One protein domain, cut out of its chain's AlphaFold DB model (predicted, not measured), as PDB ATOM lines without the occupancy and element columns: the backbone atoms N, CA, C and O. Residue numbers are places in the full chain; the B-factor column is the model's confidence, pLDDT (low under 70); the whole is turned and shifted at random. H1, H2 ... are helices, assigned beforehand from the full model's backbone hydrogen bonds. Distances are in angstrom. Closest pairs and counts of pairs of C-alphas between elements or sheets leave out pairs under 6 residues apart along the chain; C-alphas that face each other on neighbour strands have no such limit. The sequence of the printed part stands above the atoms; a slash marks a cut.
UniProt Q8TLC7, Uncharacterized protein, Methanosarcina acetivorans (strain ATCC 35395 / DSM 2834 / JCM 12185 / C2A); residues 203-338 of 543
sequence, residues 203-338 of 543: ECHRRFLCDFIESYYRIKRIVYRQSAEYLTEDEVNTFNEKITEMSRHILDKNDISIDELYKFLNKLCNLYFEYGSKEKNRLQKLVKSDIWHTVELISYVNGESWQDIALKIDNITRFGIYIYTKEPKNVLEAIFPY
ATOM      1  N   GLU A 203       6.343 -82.387 -23.216       64.50
ATOM      2  CA  GLU A 203       5.976 -81.700 -21.977       64.50
ATOM      3  C   GLU A 203       5.575 -80.248 -22.257       64.50
ATOM      4  O   GLU A 203       4.487 -79.824 -21.868       64.50
ATOM      5  N   CYS A 204       6.389 -79.520 -23.031       64.94
ATOM      6  CA  CYS A 204       6.044 -78.173 -23.487       64.94
ATOM      7  C   CYS A 204       4.729 -78.162 -24.279       64.94
ATOM      8  O   CYS A 204       3.909 -77.264 -24.095       64.94
ATOM      9  N   HIS A 205       4.483 -79.209 -25.076       74.31
ATOM     10  CA  HIS A 205       3.288 -79.302 -25.902       74.31
ATOM     11  C   HIS A 205       2.007 -79.533 -25.081       74.31
ATOM     12  O   HIS A 205       0.943 -78.986 -25.348       74.31
ATOM     13  N   ARG A 206       2.104 -80.333 -24.024       80.94
ATOM     14  CA  ARG A 206       0.983 -80.574 -23.112       80.94
ATOM     15  C   ARG A 206       0.722 -79.372 -22.211       80.94
ATOM     16  O   ARG A 206      -0.431 -79.051 -21.947       80.94
ATOM     17  N   ARG A 207       1.781 -78.671 -21.796       78.50
ATOM     18  CA  ARG A 207       1.677 -77.465 -20.971       78.50
ATOM     19  C   ARG A 207       0.904 -76.349 -21.675       78.50
ATOM     20  O   ARG A 207       0.000 -75.794 -21.056       78.50
ATOM     21  N   PHE A 208       1.194 -76.054 -22.947       84.81
ATOM     22  CA  PHE A 208       0.420 -75.034 -23.670       84.81
ATOM     23  C   PHE A 208      -1.025 -75.486 -23.919       84.81
ATOM     24  O   PHE A 208      -1.932 -74.659 -23.873       84.81
ATOM     25  N   LEU A 209      -1.263 -76.782 -24.176       89.38
ATOM     26  CA  LEU A 209      -2.619 -77.279 -24.411       89.38
ATOM     27  C   LEU A 209      -3.488 -77.063 -23.165       89.38
ATOM     28  O   LEU A 209      -4.638 -76.654 -23.284       89.38
ATOM     29  N   CYS A 210      -2.928 -77.251 -21.969       89.25
ATOM     30  CA  CYS A 210      -3.621 -76.927 -20.723       89.25
ATOM     31  C   CYS A 210      -3.874 -75.431 -20.547       89.25
ATOM     32  O   CYS A 210      -4.964 -75.068 -20.110       89.25
ATOM     33  N   ASP A 211      -2.913 -74.574 -20.912       88.31
ATOM     34  CA  ASP A 211      -3.120 -73.118 -20.919       88.31
ATOM     35  C   ASP A 211      -4.303 -72.748 -21.832       88.31
ATOM     36  O   ASP A 211      -5.151 -71.934 -21.452       88.31
ATOM     37  N   PHE A 212      -4.392 -73.377 -23.011       91.88
ATOM     38  CA  PHE A 212      -5.479 -73.160 -23.963       91.88
ATOM     39  C   PHE A 212      -6.815 -73.648 -23.409       91.88
ATOM     40  O   PHE A 212      -7.775 -72.886 -23.398       91.88
ATOM     41  N   ILE A 213      -6.879 -74.886 -22.912       91.06
ATOM     42  CA  ILE A 213      -8.107 -75.493 -22.384       91.06
ATOM     43  C   ILE A 213      -8.663 -74.672 -21.214       91.06
ATOM     44  O   ILE A 213      -9.844 -74.315 -21.220       91.06
ATOM     45  N   GLU A 214      -7.821 -74.326 -20.236       88.69
ATOM     46  CA  GLU A 214      -8.237 -73.521 -19.085       88.69
ATOM     47  C   GLU A 214      -8.768 -72.155 -19.543       88.69
ATOM     48  O   GLU A 214      -9.881 -71.766 -19.177       88.69
ATOM     49  N   SER A 215      -8.028 -71.461 -20.415       89.19
ATOM     50  CA  SER A 215      -8.422 -70.146 -20.932       89.19
ATOM     51  C   SER A 215      -9.706 -70.209 -21.764       89.19
ATOM     52  O   SER A 215     -10.594 -69.371 -21.593       89.19
ATOM     53  N   TYR A 216      -9.848 -71.222 -22.622       89.75
ATOM     54  CA  TYR A 216     -11.023 -71.448 -23.460       89.75
ATOM     55  C   TYR A 216     -12.283 -71.618 -22.610       89.75
ATOM     56  O   TYR A 216     -13.265 -70.892 -22.792       89.75
ATOM     57  N   TYR A 217     -12.255 -72.525 -21.628       85.62
ATOM     58  CA  TYR A 217     -13.413 -72.758 -20.767       85.62
ATOM     59  C   TYR A 217     -13.715 -71.561 -19.862       85.62
ATOM     60  O   TYR A 217     -14.887 -71.306 -19.571       85.62
ATOM     61  N   ARG A 218     -12.702 -70.791 -19.450       85.19
ATOM     62  CA  ARG A 218     -12.890 -69.541 -18.698       85.19
ATOM     63  C   ARG A 218     -13.593 -68.481 -19.530       85.19
ATOM     64  O   ARG A 218     -14.628 -67.980 -19.096       85.19
ATOM     65  N   ILE A 219     -13.086 -68.189 -20.725       85.31
ATOM     66  CA  ILE A 219     -13.687 -67.212 -21.641       85.31
ATOM     67  C   ILE A 219     -15.121 -67.627 -21.968       85.31
ATOM     68  O   ILE A 219     -16.034 -66.812 -21.844       85.31
ATOM     69  N   LYS A 220     -15.341 -68.912 -22.275       83.06
ATOM     70  CA  LYS A 220     -16.676 -69.465 -22.512       83.06
ATOM     71  C   LYS A 220     -17.601 -69.193 -21.326       83.06
ATOM     72  O   LYS A 220     -18.662 -68.607 -21.501       83.06
ATOM     73  N   ARG A 221     -17.203 -69.553 -20.104       78.81
ATOM     74  CA  ARG A 221     -18.031 -69.323 -18.905       78.81
ATOM     75  C   ARG A 221     -18.321 -67.843 -18.655       78.81
ATOM     76  O   ARG A 221     -19.447 -67.535 -18.287       78.81
ATOM     77  N   ILE A 222     -17.346 -66.952 -18.843       78.44
ATOM     78  CA  ILE A 222     -17.535 -65.501 -18.667       78.44
ATOM     79  C   ILE A 222     -18.596 -64.989 -19.643       78.44
ATOM     80  O   ILE A 222     -19.541 -64.329 -19.217       78.44
ATOM     81  N   VAL A 223     -18.489 -65.359 -20.922       74.75
ATOM     82  CA  VAL A 223     -19.451 -64.963 -21.960       74.75
ATOM     83  C   VAL A 223     -20.849 -65.509 -21.642       74.75
ATOM     84  O   VAL A 223     -21.798 -64.742 -21.529       74.75
ATOM     85  N   TYR A 224     -20.980 -66.806 -21.355       70.12
ATOM     86  CA  TYR A 224     -22.280 -67.414 -21.028       70.12
ATOM     87  C   TYR A 224     -22.871 -66.978 -19.676       70.12
ATOM     88  O   TYR A 224     -24.063 -67.163 -19.452       70.12
ATOM     89  N   ARG A 225     -22.076 -66.428 -18.748       73.19
ATOM     90  CA  ARG A 225     -22.591 -65.820 -17.505       73.19
ATOM     91  C   ARG A 225     -23.216 -64.449 -17.768       73.19
ATOM     92  O   ARG A 225     -24.084 -64.028 -17.008       73.19
ATOM     93  N   GLN A 226     -22.736 -63.753 -18.795       63.97
ATOM     94  CA  GLN A 226     -23.191 -62.419 -19.183       63.97
ATOM     95  C   GLN A 226     -24.406 -62.470 -20.118       63.97
ATOM     96  O   GLN A 226     -25.224 -61.552 -20.090       63.97
ATOM     97  N   SER A 227     -24.563 -63.553 -20.879       54.44
ATOM     98  CA  SER A 227     -25.670 -63.751 -21.818       54.44
ATOM     99  C   SER A 227     -26.790 -64.624 -21.225       54.44
ATOM    100  O   SER A 227     -26.564 -65.449 -20.340       54.44
ATOM    101  N   ALA A 228     -28.025 -64.467 -21.723       50.09
ATOM    102  CA  ALA A 228     -29.080 -65.467 -21.509       50.09
ATOM    103  C   ALA A 228     -28.666 -66.807 -22.164       50.09
ATOM    104  O   ALA A 228     -27.630 -66.872 -22.811       50.09
ATOM    105  N   GLU A 229     -29.441 -67.890 -22.017       53.81
ATOM    106  CA  GLU A 229     -29.090 -69.265 -22.457       53.81
ATOM    107  C   GLU A 229     -28.517 -69.420 -23.897       53.81
ATOM    108  O   GLU A 229     -27.948 -70.467 -24.210       53.81
ATOM    109  N   TYR A 230     -28.627 -68.395 -24.751       67.19
ATOM    110  CA  TYR A 230     -28.114 -68.329 -26.118       67.19
ATOM    111  C   TYR A 230     -27.296 -67.049 -26.350       67.19
ATOM    112  O   TYR A 230     -27.647 -65.987 -25.837       67.19
ATOM    113  N   LEU A 231     -26.246 -67.158 -27.170       65.50
ATOM    114  CA  LEU A 231     -25.439 -66.028 -27.635       65.50
ATOM    115  C   LEU A 231     -26.023 -65.459 -28.935       65.50
ATOM    116  O   LEU A 231     -26.458 -66.214 -29.807       65.50
ATOM    117  N   THR A 232     -25.998 -64.139 -29.072       72.56
ATOM    118  CA  THR A 232     -26.212 -63.423 -30.337       72.56
ATOM    119  C   THR A 232     -25.024 -63.615 -31.287       72.56
ATOM    120  O   THR A 232     -23.941 -64.024 -30.872       72.56
ATOM    121  N   GLU A 233     -25.207 -63.307 -32.572       71.31
ATOM    122  CA  GLU A 233     -24.137 -63.400 -33.579       71.31
ATOM    123  C   GLU A 233     -22.925 -62.519 -33.221       71.31
ATOM    124  O   GLU A 233     -21.786 -62.982 -33.277       71.31
ATOM    125  N   ASP A 234     -23.163 -61.296 -32.738       75.81
ATOM    126  CA  ASP A 234     -22.107 -60.379 -32.288       75.81
ATOM    127  C   ASP A 234     -21.339 -60.919 -31.068       75.81
ATOM    128  O   ASP A 234     -20.112 -60.799 -30.988       75.81
ATOM    129  N   GLU A 235     -22.034 -61.561 -30.122       75.12
ATOM    130  CA  GLU A 235     -21.406 -62.210 -28.963       75.12
ATOM    131  C   GLU A 235     -20.570 -63.430 -29.374       75.12
ATOM    132  O   GLU A 235     -19.494 -63.647 -28.813       75.12
ATOM    133  N   VAL A 236     -21.017 -64.198 -30.374       76.19
ATOM    134  CA  VAL A 236     -20.249 -65.313 -30.953       76.19
ATOM    135  C   VAL A 236     -18.992 -64.802 -31.656       76.19
ATOM    136  O   VAL A 236     -17.911 -65.350 -31.436       76.19
ATOM    137  N   ASN A 237     -19.102 -63.735 -32.448       77.12
ATOM    138  CA  ASN A 237     -17.956 -63.121 -33.120       77.12
ATOM    139  C   ASN A 237     -16.936 -62.600 -32.099       77.12
ATOM    140  O   ASN A 237     -15.763 -62.963 -32.161       77.12
ATOM    141  N   THR A 238     -17.401 -61.874 -31.079       83.69
ATOM    142  CA  THR A 238     -16.554 -61.384 -29.979       83.69
ATOM    143  C   THR A 238     -15.882 -62.532 -29.218       83.69
ATOM    144  O   THR A 238     -14.717 -62.438 -28.825       83.69
ATOM    145  N   PHE A 239     -16.606 -63.628 -28.977       84.44
ATOM    146  CA  PHE A 239     -16.049 -64.827 -28.355       84.44
ATOM    147  C   PHE A 239     -14.931 -65.428 -29.218       84.44
ATOM    148  O   PHE A 239     -13.829 -65.645 -28.714       84.44
ATOM    149  N   ASN A 240     -15.179 -65.633 -30.512       85.44
ATOM    150  CA  ASN A 240     -14.208 -66.212 -31.441       85.44
ATOM    151  C   ASN A 240     -12.949 -65.343 -31.586       85.44
ATOM    152  O   ASN A 240     -11.838 -65.877 -31.602       85.44
ATOM    153  N   GLU A 241     -13.099 -64.018 -31.636       90.00
ATOM    154  CA  GLU A 241     -11.978 -63.072 -31.664       90.00
ATOM    155  C   GLU A 241     -11.111 -63.194 -30.406       90.00
ATOM    156  O   GLU A 241      -9.895 -63.369 -30.512       90.00
ATOM    157  N   LYS A 242     -11.731 -63.210 -29.216       90.62
ATOM    158  CA  LYS A 242     -11.017 -63.380 -27.938       90.62
ATOM    159  C   LYS A 242     -10.273 -64.708 -27.858       90.62
ATOM    160  O   LYS A 242      -9.139 -64.746 -27.382       90.62
ATOM    161  N   ILE A 243     -10.892 -65.804 -28.305       90.88
ATOM    162  CA  ILE A 243     -10.232 -67.115 -28.332       90.88
ATOM    163  C   ILE A 243      -9.067 -67.112 -29.325       90.88
ATOM    164  O   ILE A 243      -8.008 -67.651 -29.008       90.88
ATOM    165  N   THR A 244      -9.227 -66.481 -30.485       94.44
ATOM    166  CA  THR A 244      -8.176 -66.371 -31.507       94.44
ATOM    167  C   THR A 244      -6.964 -65.598 -30.991       94.44
ATOM    168  O   THR A 244      -5.832 -66.070 -31.114       94.44
ATOM    169  N   GLU A 245      -7.185 -64.438 -30.372       93.81
ATOM    170  CA  GLU A 245      -6.125 -63.621 -29.772       93.81
ATOM    171  C   GLU A 245      -5.395 -64.382 -28.655       93.81
ATOM    172  O   GLU A 245      -4.167 -64.493 -28.670       93.81
ATOM    173  N   MET A 246      -6.153 -64.986 -27.734       93.38
ATOM    174  CA  MET A 246      -5.616 -65.804 -26.644       93.38
ATOM    175  C   MET A 246      -4.795 -66.989 -27.171       93.38
ATOM    176  O   MET A 246      -3.703 -67.252 -26.668       93.38
ATOM    177  N   SER A 247      -5.279 -67.664 -28.213       94.06
ATOM    178  CA  SER A 247      -4.603 -68.807 -28.828       94.06
ATOM    179  C   SER A 247      -3.246 -68.421 -29.413       94.06
ATOM    180  O   SER A 247      -2.256 -69.106 -29.161       94.06
ATOM    181  N   ARG A 248      -3.175 -67.296 -30.139       93.50
ATOM    182  CA  ARG A 248      -1.911 -66.770 -30.684       93.50
ATOM    183  C   ARG A 248      -0.934 -66.407 -29.572       93.50
ATOM    184  O   ARG A 248       0.202 -66.863 -29.597       93.50
ATOM    185  N   HIS A 249      -1.407 -65.701 -28.547       92.06
ATOM    186  CA  HIS A 249      -0.580 -65.347 -27.395       92.06
ATOM    187  C   HIS A 249      -0.010 -66.581 -26.671       92.06
ATOM    188  O   HIS A 249       1.141 -66.564 -26.237       92.06
ATOM    189  N   ILE A 250      -0.780 -67.669 -26.545       90.19
ATOM    190  CA  ILE A 250      -0.286 -68.925 -25.959       90.19
ATOM    191  C   ILE A 250       0.821 -69.548 -26.812       90.19
ATOM    192  O   ILE A 250       1.809 -70.019 -26.243       90.19
ATOM    193  N   LEU A 251       0.681 -69.555 -28.140       89.81
ATOM    194  CA  LEU A 251       1.721 -70.078 -29.030       89.81
ATOM    195  C   LEU A 251       2.992 -69.236 -28.971       89.81
ATOM    196  O   LEU A 251       4.068 -69.796 -28.773       89.81
ATOM    197  N   ASP A 252       2.858 -67.911 -29.041       90.25
ATOM    198  CA  ASP A 252       3.985 -66.978 -28.979       90.25
ATOM    199  C   ASP A 252       4.742 -67.111 -27.650       90.25
ATOM    200  O   ASP A 252       5.968 -67.188 -27.621       90.25
ATOM    201  N   LYS A 253       4.013 -67.214 -26.530       87.56
ATOM    202  CA  LYS A 253       4.596 -67.391 -25.191       87.56
ATOM    203  C   LYS A 253       5.409 -68.683 -25.059       87.56
ATOM    204  O   LYS A 253       6.347 -68.720 -24.263       87.56
ATOM    205  N   ASN A 254       5.018 -69.743 -25.763       84.44
ATOM    206  CA  ASN A 254       5.660 -71.055 -25.672       84.44
ATOM    207  C   ASN A 254       6.623 -71.343 -26.840       84.44
ATOM    208  O   ASN A 254       7.198 -72.429 -26.854       84.44
ATOM    209  N   ASP A 255       6.808 -70.396 -27.770       88.19
ATOM    210  CA  ASP A 255       7.619 -70.540 -28.991       88.19
ATOM    211  C   ASP A 255       7.210 -71.759 -29.838       88.19
ATOM    212  O   ASP A 255       8.032 -72.596 -30.207       88.19
ATOM    213  N   ILE A 256       5.901 -71.905 -30.089       87.81
ATOM    214  CA  ILE A 256       5.337 -73.070 -30.788       87.81
ATOM    215  C   ILE A 256       4.816 -72.679 -32.159       87.81
ATOM    216  O   ILE A 256       3.879 -71.893 -32.302       87.81
ATOM    217  N   SER A 257       5.381 -73.313 -33.180       91.19
ATOM    218  CA  SER A 257       4.945 -73.154 -34.564       91.19
ATOM    219  C   SER A 257       3.686 -73.972 -34.888       91.19
ATOM    220  O   SER A 257       3.388 -75.000 -34.275       91.19
ATOM    221  N   ILE A 258       2.964 -73.570 -35.939       91.25
ATOM    222  CA  ILE A 258       1.813 -74.334 -36.449       91.25
ATOM    223  C   ILE A 258       2.204 -75.759 -36.884       91.25
ATOM    224  O   ILE A 258       1.458 -76.712 -36.662       91.25
ATOM    225  N   ASP A 259       3.405 -75.938 -37.437       90.81
ATOM    226  CA  ASP A 259       3.919 -77.252 -37.839       90.81
ATOM    227  C   ASP A 259       4.165 -78.166 -36.629       90.81
ATOM    228  O   ASP A 259       3.982 -79.386 -36.705       90.81
ATOM    229  N   GLU A 260       4.569 -77.598 -35.493       89.31
ATOM    230  CA  GLU A 260       4.702 -78.329 -34.233       89.31
ATOM    231  C   GLU A 260       3.351 -78.739 -33.657       89.31
ATOM    232  O   GLU A 260       3.225 -79.878 -33.194       89.31
ATOM    233  N   LEU A 261       2.312 -77.904 -33.794       90.06
ATOM    234  CA  LEU A 261       0.940 -78.296 -33.454       90.06
ATOM    235  C   LEU A 261       0.482 -79.516 -34.256       90.06
ATOM    236  O   LEU A 261      -0.041 -80.467 -33.677       90.06
ATOM    237  N   TYR A 262       0.740 -79.549 -35.565       91.94
ATOM    238  CA  TYR A 262       0.420 -80.713 -36.398       91.94
ATOM    239  C   TYR A 262       1.204 -81.968 -35.990       91.94
ATOM    240  O   TYR A 262       0.641 -83.068 -35.921       91.94
ATOM    241  N   LYS A 263       2.496 -81.829 -35.666       88.81
ATOM    242  CA  LYS A 263       3.311 -82.943 -35.147       88.81
ATOM    243  C   LYS A 263       2.771 -83.456 -33.814       88.81
ATOM    244  O   LYS A 263       2.749 -84.672 -33.601       88.81
ATOM    245  N   PHE A 264       2.338 -82.563 -32.930       90.12
ATOM    246  CA  PHE A 264       1.746 -82.919 -31.647       90.12
ATOM    247  C   PHE A 264       0.390 -83.606 -31.813       90.12
ATOM    248  O   PHE A 264       0.191 -84.688 -31.260       90.12
ATOM    249  N   LEU A 265      -0.487 -83.067 -32.661       92.00
ATOM    250  CA  LEU A 265      -1.777 -83.662 -33.002       92.00
ATOM    251  C   LEU A 265      -1.616 -85.090 -33.545       92.00
ATOM    252  O   LEU A 265      -2.294 -86.011 -33.086       92.00
ATOM    253  N   ASN A 266      -0.658 -85.315 -34.451       88.88
ATOM    254  CA  ASN A 266      -0.345 -86.655 -34.953       88.88
ATOM    255  C   ASN A 266       0.098 -87.610 -33.825       88.88
ATOM    256  O   ASN A 266      -0.277 -88.783 -33.804       88.88
ATOM    257  N   LYS A 267       0.868 -87.125 -32.843       86.38
ATOM    258  CA  LYS A 267       1.266 -87.940 -31.681       86.38
ATOM    259  C   LYS A 267       0.095 -88.285 -30.777       86.38
ATOM    260  O   LYS A 267       0.006 -89.436 -30.354       86.38
ATOM    261  N   LEU A 268      -0.808 -87.341 -30.525       90.00
ATOM    262  CA  LEU A 268      -2.038 -87.610 -29.781       90.00
ATOM    263  C   LEU A 268      -2.902 -88.652 -30.507       90.00
ATOM    264  O   LEU A 268      -3.367 -89.601 -29.879       90.00
ATOM    265  N   CYS A 269      -3.036 -88.554 -31.833       89.94
ATOM    266  CA  CYS A 269      -3.754 -89.549 -32.637       89.94
ATOM    267  C   CYS A 269      -3.140 -90.953 -32.506       89.94
ATOM    268  O   CYS A 269      -3.857 -91.926 -32.278       89.94
ATOM    269  N   ASN A 270      -1.811 -91.072 -32.577       86.06
ATOM    270  CA  ASN A 270      -1.131 -92.355 -32.367       86.06
ATOM    271  C   ASN A 270      -1.367 -92.905 -30.952       86.06
ATOM    272  O   ASN A 270      -1.655 -94.092 -30.791       86.06
ATOM    273  N   LEU A 271      -1.310 -92.040 -29.935       86.44
ATOM    274  CA  LEU A 271      -1.568 -92.416 -28.545       86.44
ATOM    275  C   LEU A 271      -3.016 -92.901 -28.339       86.44
ATOM    276  O   LEU A 271      -3.247 -93.857 -27.597       86.44
ATOM    277  N   TYR A 272      -3.987 -92.305 -29.037       90.50
ATOM    278  CA  TYR A 272      -5.388 -92.739 -29.027       90.50
ATOM    279  C   TYR A 272      -5.549 -94.187 -29.517       90.50
ATOM    280  O   TYR A 272      -6.222 -94.992 -28.860       90.50
ATOM    281  N   PHE A 273      -4.921 -94.546 -30.642       87.38
ATOM    282  CA  PHE A 273      -4.973 -95.919 -31.160       87.38
ATOM    283  C   PHE A 273      -4.178 -96.894 -30.288       87.38
ATOM    284  O   PHE A 273      -4.644 -98.008 -30.037       87.38
ATOM    285  N   GLU A 274      -3.026 -96.474 -29.754       85.81
ATOM    286  CA  GLU A 274      -2.243 -97.279 -28.817       85.81
ATOM    287  C   GLU A 274      -3.069 -97.644 -27.576       85.81
ATOM    288  O   GLU A 274      -3.145 -98.819 -27.206       85.81
ATOM    289  N   TYR A 275      -3.743 -96.670 -26.957       88.69
ATOM    290  CA  TYR A 275      -4.614 -96.936 -25.814       88.69
ATOM    291  C   TYR A 275      -5.825 -97.795 -26.167       88.69
ATOM    292  O   TYR A 275      -6.175 -98.665 -25.370       88.69
ATOM    293  N   GLY A 276      -6.402 -97.628 -27.359       85.94
ATOM    294  CA  GLY A 276      -7.441 -98.526 -27.867       85.94
ATOM    295  C   GLY A 276      -6.967 -99.976 -27.956       85.94
ATOM    296  O   GLY A 276      -7.620-100.873 -27.431       85.94
ATOM    297  N   SER A 277      -5.783-100.206 -28.533       85.25
ATOM    298  CA  SER A 277      -5.199-101.549 -28.678       85.25
ATOM    299  C   SER A 277      -4.858-102.229 -27.346       85.25
ATOM    300  O   SER A 277      -4.819-103.454 -27.268       85.25
ATOM    301  N   LYS A 278      -4.626-101.437 -26.291       86.81
ATOM    302  CA  LYS A 278      -4.365-101.907 -24.921       86.81
ATOM    303  C   LYS A 278      -5.622-101.937 -24.041       86.81
ATOM    304  O   LYS A 278      -5.490-102.090 -22.828       86.81
ATOM    305  N   GLU A 279      -6.805-101.717 -24.617       88.50
ATOM    306  CA  GLU A 279      -8.098-101.655 -23.915       88.50
ATOM    307  C   GLU A 279      -8.160-100.590 -22.796       88.50
ATOM    308  O   GLU A 279      -8.963-100.666 -21.861       88.50
ATOM    309  N   LYS A 280      -7.337 -99.534 -22.885       89.19
ATOM    310  CA  LYS A 280      -7.294 -98.423 -21.917       89.19
ATOM    311  C   LYS A 280      -8.349 -97.361 -22.245       89.19
ATOM    312  O   LYS A 280      -8.037 -96.195 -22.471       89.19
ATOM    313  N   ASN A 281      -9.623 -97.758 -22.233       89.44
ATOM    314  CA  ASN A 281     -10.753 -96.943 -22.706       89.44
ATOM    315  C   ASN A 281     -10.878 -95.557 -22.037       89.44
ATOM    316  O   ASN A 281     -11.316 -94.608 -22.683       89.44
ATOM    317  N   ARG A 282     -10.522 -95.414 -20.750       90.88
ATOM    318  CA  ARG A 282     -10.601 -94.116 -20.046       90.88
ATOM    319  C   ARG A 282      -9.523 -93.139 -20.523       90.88
ATOM    320  O   ARG A 282      -9.852 -92.025 -20.914       90.88
ATOM    321  N   LEU A 283      -8.275 -93.597 -20.618       90.31
ATOM    322  CA  LEU A 283      -7.183 -92.809 -21.194       90.31
ATOM    323  C   LEU A 283      -7.410 -92.505 -22.675       90.31
ATOM    324  O   LEU A 283      -7.150 -91.390 -23.110       90.31
ATOM    325  N   GLN A 284      -7.959 -93.453 -23.438       91.00
ATOM    326  CA  GLN A 284      -8.333 -93.215 -24.830       91.00
ATOM    327  C   GLN A 284      -9.350 -92.065 -24.958       91.00
ATOM    328  O   GLN A 284      -9.203 -91.214 -25.833       91.00
ATOM    329  N   LYS A 285     -10.361 -92.002 -24.078       89.75
ATOM    330  CA  LYS A 285     -11.324 -90.887 -24.041       89.75
ATOM    331  C   LYS A 285     -10.665 -89.558 -23.672       89.75
ATOM    332  O   LYS A 285     -10.997 -88.552 -24.287       89.75
ATOM    333  N   LEU A 286      -9.738 -89.562 -22.714       89.94
ATOM    334  CA  LEU A 286      -8.993 -88.363 -22.330       89.94
ATOM    335  C   LEU A 286      -8.155 -87.837 -23.506       89.94
ATOM    336  O   LEU A 286      -8.292 -86.679 -23.878       89.94
ATOM    337  N   VAL A 287      -7.393 -88.715 -24.174       91.56
ATOM    338  CA  VAL A 287      -6.617 -88.346 -25.373       91.56
ATOM    339  C   VAL A 287      -7.530 -87.857 -26.494       91.56
ATOM    340  O   VAL A 287      -7.191 -86.903 -27.179       91.56
ATOM    341  N   LYS A 288      -8.711 -88.461 -26.681       92.06
ATOM    342  CA  LYS A 288      -9.693 -87.964 -27.655       92.06
ATOM    343  C   LYS A 288     -10.095 -86.511 -27.366       92.06
ATOM    344  O   LYS A 288     -10.229 -85.740 -28.309       92.06
ATOM    345  N   SER A 289     -10.247 -86.127 -26.099       90.94
ATOM    346  CA  SER A 289     -10.501 -84.730 -25.718       90.94
ATOM    347  C   SER A 289      -9.324 -83.817 -26.067       90.94
ATOM    348  O   SER A 289      -9.527 -82.753 -26.642       90.94
ATOM    349  N   ASP A 290      -8.092 -84.253 -25.793       92.06
ATOM    350  CA  ASP A 290      -6.883 -83.487 -26.128       92.06
ATOM    351  C   ASP A 290      -6.722 -83.295 -27.643       92.06
ATOM    352  O   ASP A 290      -6.353 -82.212 -28.099       92.06
ATOM    353  N   ILE A 291      -7.041 -84.324 -28.438       93.00
ATOM    354  CA  ILE A 291      -7.061 -84.242 -29.906       93.00
ATOM    355  C   ILE A 291      -8.066 -83.178 -30.347       93.00
ATOM    356  O   ILE A 291      -7.722 -82.338 -31.171       93.00
ATOM    357  N   TRP A 292      -9.280 -83.183 -29.785       92.69
ATOM    358  CA  TRP A 292     -10.309 -82.194 -30.117       92.69
ATOM    359  C   TRP A 292      -9.831 -80.764 -29.845       92.69
ATOM    360  O   TRP A 292      -9.848 -79.934 -30.750       92.69
ATOM    361  N   HIS A 293      -9.321 -80.495 -28.643       93.19
ATOM    362  CA  HIS A 293      -8.836 -79.162 -28.275       93.19
ATOM    363  C   HIS A 293      -7.611 -78.725 -29.081       93.19
ATOM    364  O   HIS A 293      -7.471 -77.548 -29.402       93.19
ATOM    365  N   THR A 294      -6.744 -79.661 -29.468       94.38
ATOM    366  CA  THR A 294      -5.621 -79.351 -30.363       94.38
ATOM    367  C   THR A 294      -6.119 -78.958 -31.756       94.38
ATOM    368  O   THR A 294      -5.576 -78.035 -32.360       94.38
ATOM    369  N   VAL A 295      -7.168 -79.612 -32.266       93.69
ATOM    370  CA  VAL A 295      -7.787 -79.229 -33.543       93.69
ATOM    371  C   VAL A 295      -8.485 -77.870 -33.443       93.69
ATOM    372  O   VAL A 295      -8.310 -77.044 -34.336       93.69
ATOM    373  N   GLU A 296      -9.220 -77.605 -32.358       92.69
ATOM    374  CA  GLU A 296      -9.812 -76.283 -32.105       92.69
ATOM    375  C   GLU A 296      -8.738 -75.194 -32.110       92.69
ATOM    376  O   GLU A 296      -8.885 -74.194 -32.808       92.69
ATOM    377  N   LEU A 297      -7.630 -75.409 -31.395       94.31
ATOM    378  CA  LEU A 297      -6.517 -74.465 -31.355       94.31
ATOM    379  C   LEU A 297      -5.950 -74.178 -32.754       94.31
ATOM    380  O   LEU A 297      -5.768 -73.017 -33.111       94.31
ATOM    381  N   ILE A 298      -5.702 -75.216 -33.562       94.69
ATOM    382  CA  ILE A 298      -5.232 -75.058 -34.950       94.69
ATOM    383  C   ILE A 298      -6.232 -74.229 -35.769       94.69
ATOM    384  O   ILE A 298      -5.826 -73.331 -36.509       94.69
ATOM    385  N   SER A 299      -7.529 -74.501 -35.611       92.56
ATOM    386  CA  SER A 299      -8.591 -73.783 -36.315       92.56
ATOM    387  C   SER A 299      -8.644 -72.300 -35.932       92.56
ATOM    388  O   SER A 299      -8.656 -71.449 -36.816       92.56
ATOM    389  N   TYR A 300      -8.572 -71.962 -34.640       93.69
ATOM    390  CA  TYR A 300      -8.552 -70.562 -34.193       93.69
ATOM    391  C   TYR A 300      -7.290 -69.811 -34.630       93.69
ATOM    392  O   TYR A 300      -7.355 -68.633 -34.970       93.69
ATOM    393  N   VAL A 301      -6.131 -70.469 -34.641       93.25
ATOM    394  CA  VAL A 301      -4.866 -69.807 -34.990       93.25
ATOM    395  C   VAL A 301      -4.758 -69.558 -36.492       93.25
ATOM    396  O   VAL A 301      -4.370 -68.456 -36.890       93.25
ATOM    397  N   ASN A 302      -5.099 -70.559 -37.313       92.00
ATOM    398  CA  ASN A 302      -4.839 -70.542 -38.756       92.00
ATOM    399  C   ASN A 302      -6.099 -70.420 -39.634       92.00
ATOM    400  O   ASN A 302      -5.992 -70.382 -40.856       92.00
ATOM    401  N   GLY A 303      -7.293 -70.381 -39.034       87.69
ATOM    402  CA  GLY A 303      -8.573 -70.316 -39.750       87.69
ATOM    403  C   GLY A 303      -8.907 -71.576 -40.552       87.69
ATOM    404  O   GLY A 303      -9.790 -71.541 -41.406       87.69
ATOM    405  N   GLU A 304      -8.190 -72.679 -40.328       90.50
ATOM    406  CA  GLU A 304      -8.387 -73.918 -41.079       90.50
ATOM    407  C   GLU A 304      -9.675 -74.630 -40.662       90.50
ATOM    408  O   GLU A 304     -10.019 -74.689 -39.476       90.50
ATOM    409  N   SER A 305     -10.369 -75.211 -41.645       85.44
ATOM    410  CA  SER A 305     -11.537 -76.053 -41.391       85.44
ATOM    411  C   SER A 305     -11.126 -77.415 -40.822       85.44
ATOM    412  O   SER A 305     -10.000 -77.882 -41.015       85.44
ATOM    413  N   TRP A 306     -12.062 -78.110 -40.167       83.62
ATOM    414  CA  TRP A 306     -11.842 -79.481 -39.687       83.62
ATOM    415  C   TRP A 306     -11.355 -80.416 -40.806       83.62
ATOM    416  O   TRP A 306     -10.483 -81.259 -40.592       83.62
ATOM    417  N   GLN A 307     -11.913 -80.256 -42.008       81.50
ATOM    418  CA  GLN A 307     -11.593 -81.056 -43.185       81.50
ATOM    419  C   GLN A 307     -10.145 -80.833 -43.639       81.50
ATOM    420  O   GLN A 307      -9.443 -81.806 -43.918       81.50
ATOM    421  N   ASP A 308      -9.678 -79.583 -43.650       86.69
ATOM    422  CA  ASP A 308      -8.298 -79.247 -44.026       86.69
ATOM    423  C   ASP A 308      -7.291 -79.845 -43.035       86.69
ATOM    424  O   ASP A 308      -6.312 -80.488 -43.432       86.69
ATOM    425  N   ILE A 309      -7.586 -79.721 -41.737       89.06
ATOM    426  CA  ILE A 309      -6.765 -80.274 -40.652       89.06
ATOM    427  C   ILE A 309      -6.712 -81.807 -40.757       89.06
ATOM    428  O   ILE A 309      -5.636 -82.404 -40.653       89.06
ATOM    429  N   ALA A 310      -7.852 -82.459 -41.018       85.94
ATOM    430  CA  ALA A 310      -7.935 -83.908 -41.195       85.94
ATOM    431  C   ALA A 310      -7.105 -84.404 -42.386       85.94
ATOM    432  O   ALA A 310      -6.386 -85.396 -42.251       85.94
ATOM    433  N   LEU A 311      -7.151 -83.701 -43.523       84.25
ATOM    434  CA  LEU A 311      -6.349 -84.024 -44.708       84.25
ATOM    435  C   LEU A 311      -4.846 -83.857 -44.450       84.25
ATOM    436  O   LEU A 311      -4.043 -84.695 -44.871       84.25
ATOM    437  N   LYS A 312      -4.440 -82.797 -43.741       88.00
ATOM    438  CA  LYS A 312      -3.032 -82.578 -43.375       88.00
ATOM    439  C   LYS A 312      -2.509 -83.653 -42.433       88.00
ATOM    440  O   LYS A 312      -1.417 -84.167 -42.666       88.00
ATOM    441  N   ILE A 313      -3.285 -84.032 -41.417       87.38
ATOM    442  CA  ILE A 313      -2.909 -85.123 -40.514       87.38
ATOM    443  C   ILE A 313      -2.775 -86.437 -41.278       87.38
ATOM    444  O   ILE A 313      -1.761 -87.110 -41.130       87.38
ATOM    445  N   ASP A 314      -3.716 -86.770 -42.159       80.25
ATOM    446  CA  ASP A 314      -3.647 -88.014 -42.927       80.25
ATOM    447  C   ASP A 314      -2.388 -88.104 -43.809       80.25
ATOM    448  O   ASP A 314      -1.703 -89.130 -43.837       80.25
ATOM    449  N   ASN A 315      -1.986 -86.986 -44.420       75.25
ATOM    450  CA  ASN A 315      -0.729 -86.895 -45.165       75.25
ATOM    451  C   ASN A 315       0.519 -87.138 -44.296       75.25
ATOM    452  O   ASN A 315       1.514 -87.660 -44.802       75.25
ATOM    453  N   ILE A 316       0.468 -86.802 -43.005       76.19
ATOM    454  CA  ILE A 316       1.554 -87.034 -42.042       76.19
ATOM    455  C   ILE A 316       1.549 -88.492 -41.540       76.19
ATOM    456  O   ILE A 316       2.613 -89.064 -41.299       76.19
ATOM    457  N   THR A 317       0.377 -89.119 -41.389       66.00
ATOM    458  CA  THR A 317       0.205 -90.405 -40.680       66.00
ATOM    459  C   THR A 317       0.198 -91.654 -41.583       66.00
ATOM    460  O   THR A 317       0.053 -92.758 -41.057       66.00
ATOM    461  N   ARG A 318       0.399 -91.515 -42.908       55.16
ATOM    462  CA  ARG A 318       0.189 -92.510 -44.001       55.16
ATOM    463  C   ARG A 318       0.562 -94.000 -43.798       55.16
ATOM    464  O   ARG A 318       0.201 -94.809 -44.644       55.16
ATOM    465  N   PHE A 319       1.235 -94.418 -42.725       50.06
ATOM    466  CA  PHE A 319       1.661 -95.809 -42.502       50.06
ATOM    467  C   PHE A 319       1.042 -96.532 -41.285       50.06
ATOM    468  O   PHE A 319       1.241 -97.737 -41.156       50.06
ATOM    469  N   GLY A 320       0.289 -95.862 -40.398       47.53
ATOM    470  CA  GLY A 320      -0.099 -96.452 -39.098       47.53
ATOM    471  C   GLY A 320      -1.525 -97.010 -38.960       47.53
ATOM    472  O   GLY A 320      -1.749 -97.917 -38.160       47.53
ATOM    473  N   ILE A 321      -2.506 -96.480 -39.697       51.66
ATOM    474  CA  ILE A 321      -3.933 -96.609 -39.315       51.66
ATOM    475  C   ILE A 321      -4.680 -97.723 -40.042       51.66
ATOM    476  O   ILE A 321      -5.619 -98.286 -39.478       51.66
ATOM    477  N   TYR A 322      -4.193 -98.152 -41.208       52.09
ATOM    478  CA  TYR A 322      -4.726 -99.317 -41.929       52.09
ATOM    479  C   TYR A 322      -4.729-100.611 -41.094       52.09
ATOM    480  O   TYR A 322      -5.457-101.546 -41.406       52.09
ATOM    481  N   ILE A 323      -3.936-100.673 -40.019       50.84
ATOM    482  CA  ILE A 323      -3.899-101.809 -39.089       50.84
ATOM    483  C   ILE A 323      -5.125-101.812 -38.152       50.84
ATOM    484  O   ILE A 323      -5.523-102.868 -37.660       50.84
ATOM    485  N   TYR A 324      -5.747-100.652 -37.915       51.94
ATOM    486  CA  TYR A 324      -6.782-100.464 -36.894       51.94
ATOM    487  C   TYR A 324      -8.189-100.226 -37.463       51.94
ATOM    488  O   TYR A 324      -9.167-100.498 -36.763       51.94
ATOM    489  N   THR A 325      -8.328 -99.770 -38.713       51.31
ATOM    490  CA  THR A 325      -9.632 -99.561 -39.367       51.31
ATOM    491  C   THR A 325      -9.820-100.518 -40.545       51.31
ATOM    492  O   THR A 325      -8.939-100.684 -41.381       51.31
ATOM    493  N   LYS A 326     -10.991-101.167 -40.637       50.16
ATOM    494  CA  LYS A 326     -11.331-102.080 -41.752       50.16
ATOM    495  C   LYS A 326     -11.620-101.354 -43.075       50.16
ATOM    496  O   LYS A 326     -11.739-102.004 -44.107       50.16
ATOM    497  N   GLU A 327     -11.738-100.032 -43.036       54.38
ATOM    498  CA  GLU A 327     -12.071 -99.162 -44.164       54.38
ATOM    499  C   GLU A 327     -11.061 -98.004 -44.247       54.38
ATOM    500  O   GLU A 327     -10.520 -97.607 -43.204       54.38
ATOM    501  N   PRO A 328     -10.807 -97.453 -45.451       56.78
ATOM    502  CA  PRO A 328      -9.971 -96.273 -45.626       56.78
ATOM    503  C   PRO A 328     -10.710 -95.045 -45.079       56.78
ATOM    504  O   PRO A 328     -11.514 -94.429 -45.773       56.78
ATOM    505  N   LYS A 329     -10.465 -94.722 -43.809       64.19
ATOM    506  CA  LYS A 329     -10.909 -93.480 -43.167       64.19
ATOM    507  C   LYS A 329      -9.679 -92.656 -42.822       64.19
ATOM    508  O   LYS A 329      -8.692 -93.227 -42.352       64.19
ATOM    509  N   ASN A 330      -9.757 -91.340 -43.010       74.88
ATOM    510  CA  ASN A 330      -8.699 -90.450 -42.540       74.88
ATOM    511  C   ASN A 330      -8.594 -90.550 -41.010       74.88
ATOM    512  O   ASN A 330      -9.578 -90.832 -40.320       74.88
ATOM    513  N   VAL A 331      -7.411 -90.277 -40.456       83.69
ATOM    514  CA  VAL A 331      -7.113 -90.416 -39.013       83.69
ATOM    515  C   VAL A 331      -8.180 -89.796 -38.115       83.69
ATOM    516  O   VAL A 331      -8.729 -90.459 -37.236       83.69
ATOM    517  N   LEU A 332      -8.484 -88.518 -38.345       85.44
ATOM    518  CA  LEU A 332      -9.440 -87.782 -37.527       85.44
ATOM    519  C   LEU A 332     -10.878 -88.252 -37.758       85.44
ATOM    520  O   LEU A 332     -11.655 -88.220 -36.815       85.44
ATOM    521  N   GLU A 333     -11.222 -88.760 -38.945       78.56
ATOM    522  CA  GLU A 333     -12.540 -89.355 -39.213       78.56
ATOM    523  C   GLU A 333     -12.719 -90.703 -38.502       78.56
ATOM    524  O   GLU A 333     -13.826 -91.068 -38.119       78.56
ATOM    525  N   ALA A 334     -11.639 -91.458 -38.288       79.50
ATOM    526  CA  ALA A 334     -11.696 -92.676 -37.488       79.50
ATOM    527  C   ALA A 334     -11.930 -92.371 -35.994       79.50
ATOM    528  O   ALA A 334     -12.623 -93.124 -35.310       79.50
ATOM    529  N   ILE A 335     -11.371 -91.265 -35.488       83.81
ATOM    530  CA  ILE A 335     -11.492 -90.845 -34.081       83.81
ATOM    531  C   ILE A 335     -12.816 -90.099 -33.833       83.81
ATOM    532  O   ILE A 335     -13.495 -90.340 -32.826       83.81
ATOM    533  N   PHE A 336     -13.193 -89.216 -34.757       82.56
ATOM    534  CA  PHE A 336     -14.418 -88.419 -34.793       82.56
ATOM    535  C   PHE A 336     -15.142 -88.704 -36.110       82.56
ATOM    536  O   PHE A 336     -14.998 -87.948 -37.074       82.56
ATOM    537  N   PRO A 337     -15.897 -89.813 -36.184       70.31
ATOM    538  CA  PRO A 337     -16.690 -90.093 -37.368       70.31
ATOM    539  C   PRO A 337     -17.596 -88.900 -37.648       70.31
ATOM    540  O   PRO A 337     -18.270 -88.398 -36.749       70.31
ATOM    541  N   TYR A 338     -17.569 -88.420 -38.893       68.62
ATOM    542  CA  TYR A 338     -18.438 -87.339 -39.334       68.62
ATOM    543  C   TYR A 338     -19.866 -87.888 -39.377       68.62
ATOM    544  O   TYR A 338     -20.305 -88.430 -40.394       68.62
TER     545      TYR A 338
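What this domain is: This is residues 203 to 338 of the 543 residues of an uncharacterized protein of Methanosarcina acetivorans (strain ATCC 35395 / DSM 2834 / JCM 12185 / C2A) (UniProt Q8TLC7). Two helical hairpins, H1 with H2 and H3 with H4, are set crosswise in an L-like arrangement, and H4 runs through the middle, with part of its length packed on both helices of the first hairpin. H5 crosses over one side of the second hairpin, and the five-residue H6 folds back beside H5 after a long link. The printed part has 136 residues with six named helices in the order H1 to H6 and no named strand, and its class is all helix. The whole is compact, with a radius of gyration of the C-alphas of 16.1 A and spans of 48 by 34 by 26 A.

How they stand to each other: H1, residues 203 to 226, and H2, residues 233 to 254, form a hairpin: they touch at a shallow tilt of 23 degrees, opposite ways, and their closest C-alphas, those of Phe 208 and Ile 250, are 6.6 A apart. H3, residues 258 to 277, is apart from H2. H3 and H4, residues 281 to 302, form the other hairpin: they touch at a shallow tilt of 17 degrees, opposite ways, closest at the C-alphas of Tyr 272 and Gln 284, 5.1 A. H4 is the hub, touching four other helices. With residues 290 to 297 alone it touches H1, about perpendicular at 76 degrees, closest at the C-alphas of Ile 213 and His 293, 7.0 A. With residues 297 to 301 alone it touches H2, about perpendicular at 80 degrees, closest at the C-alphas of Thr 244 and Tyr 300, 5.0 A. H5, residues 306 to 317, touches H3 about perpendicular at 74 degrees, closest at the C-alphas of Asn 266 and Ile 313, 6.3 A. H5 touches H4 at a steep tilt of 66 degrees, closest at the C-alphas of Val 295 and Ile 309, 7.3 A. H6, residues 331 to 335, touches H5, closest at the C-alphas of Ala 310 and Leu 332, 5.5 A. H5 and H6 are apart from H1 and H2. The helix packing is mostly crossed, but only just: 2 of 6 touching pairs with a tilt are shallow. In H1 to H6 every O i to N i+4 pair is within hydrogen-bond range.

Where its parts are: H1 begins at C-alpha 203, (5.976, -81.700, -21.977), and is 35.1 A long. H2 is 31.8 A long, H3 29.2 A, and H4 31.5 A, ending at C-alpha 302, (-4.839, -70.542, -38.756). H6 ends at C-alpha 335, (-11.492, -90.845, -34.081).

The domain as a whole: The C-alphas of Gln 226 and Ile 323, the two farthest apart, are 48.2 A apart. The printed part has no cut. The link from H5 to H6, residues 318 to 330, is long. The mean pLDDT of the printed part is 81.9, and it is under 70 at residues 203 to 204, 226 to 231, 317 to 329 and 338.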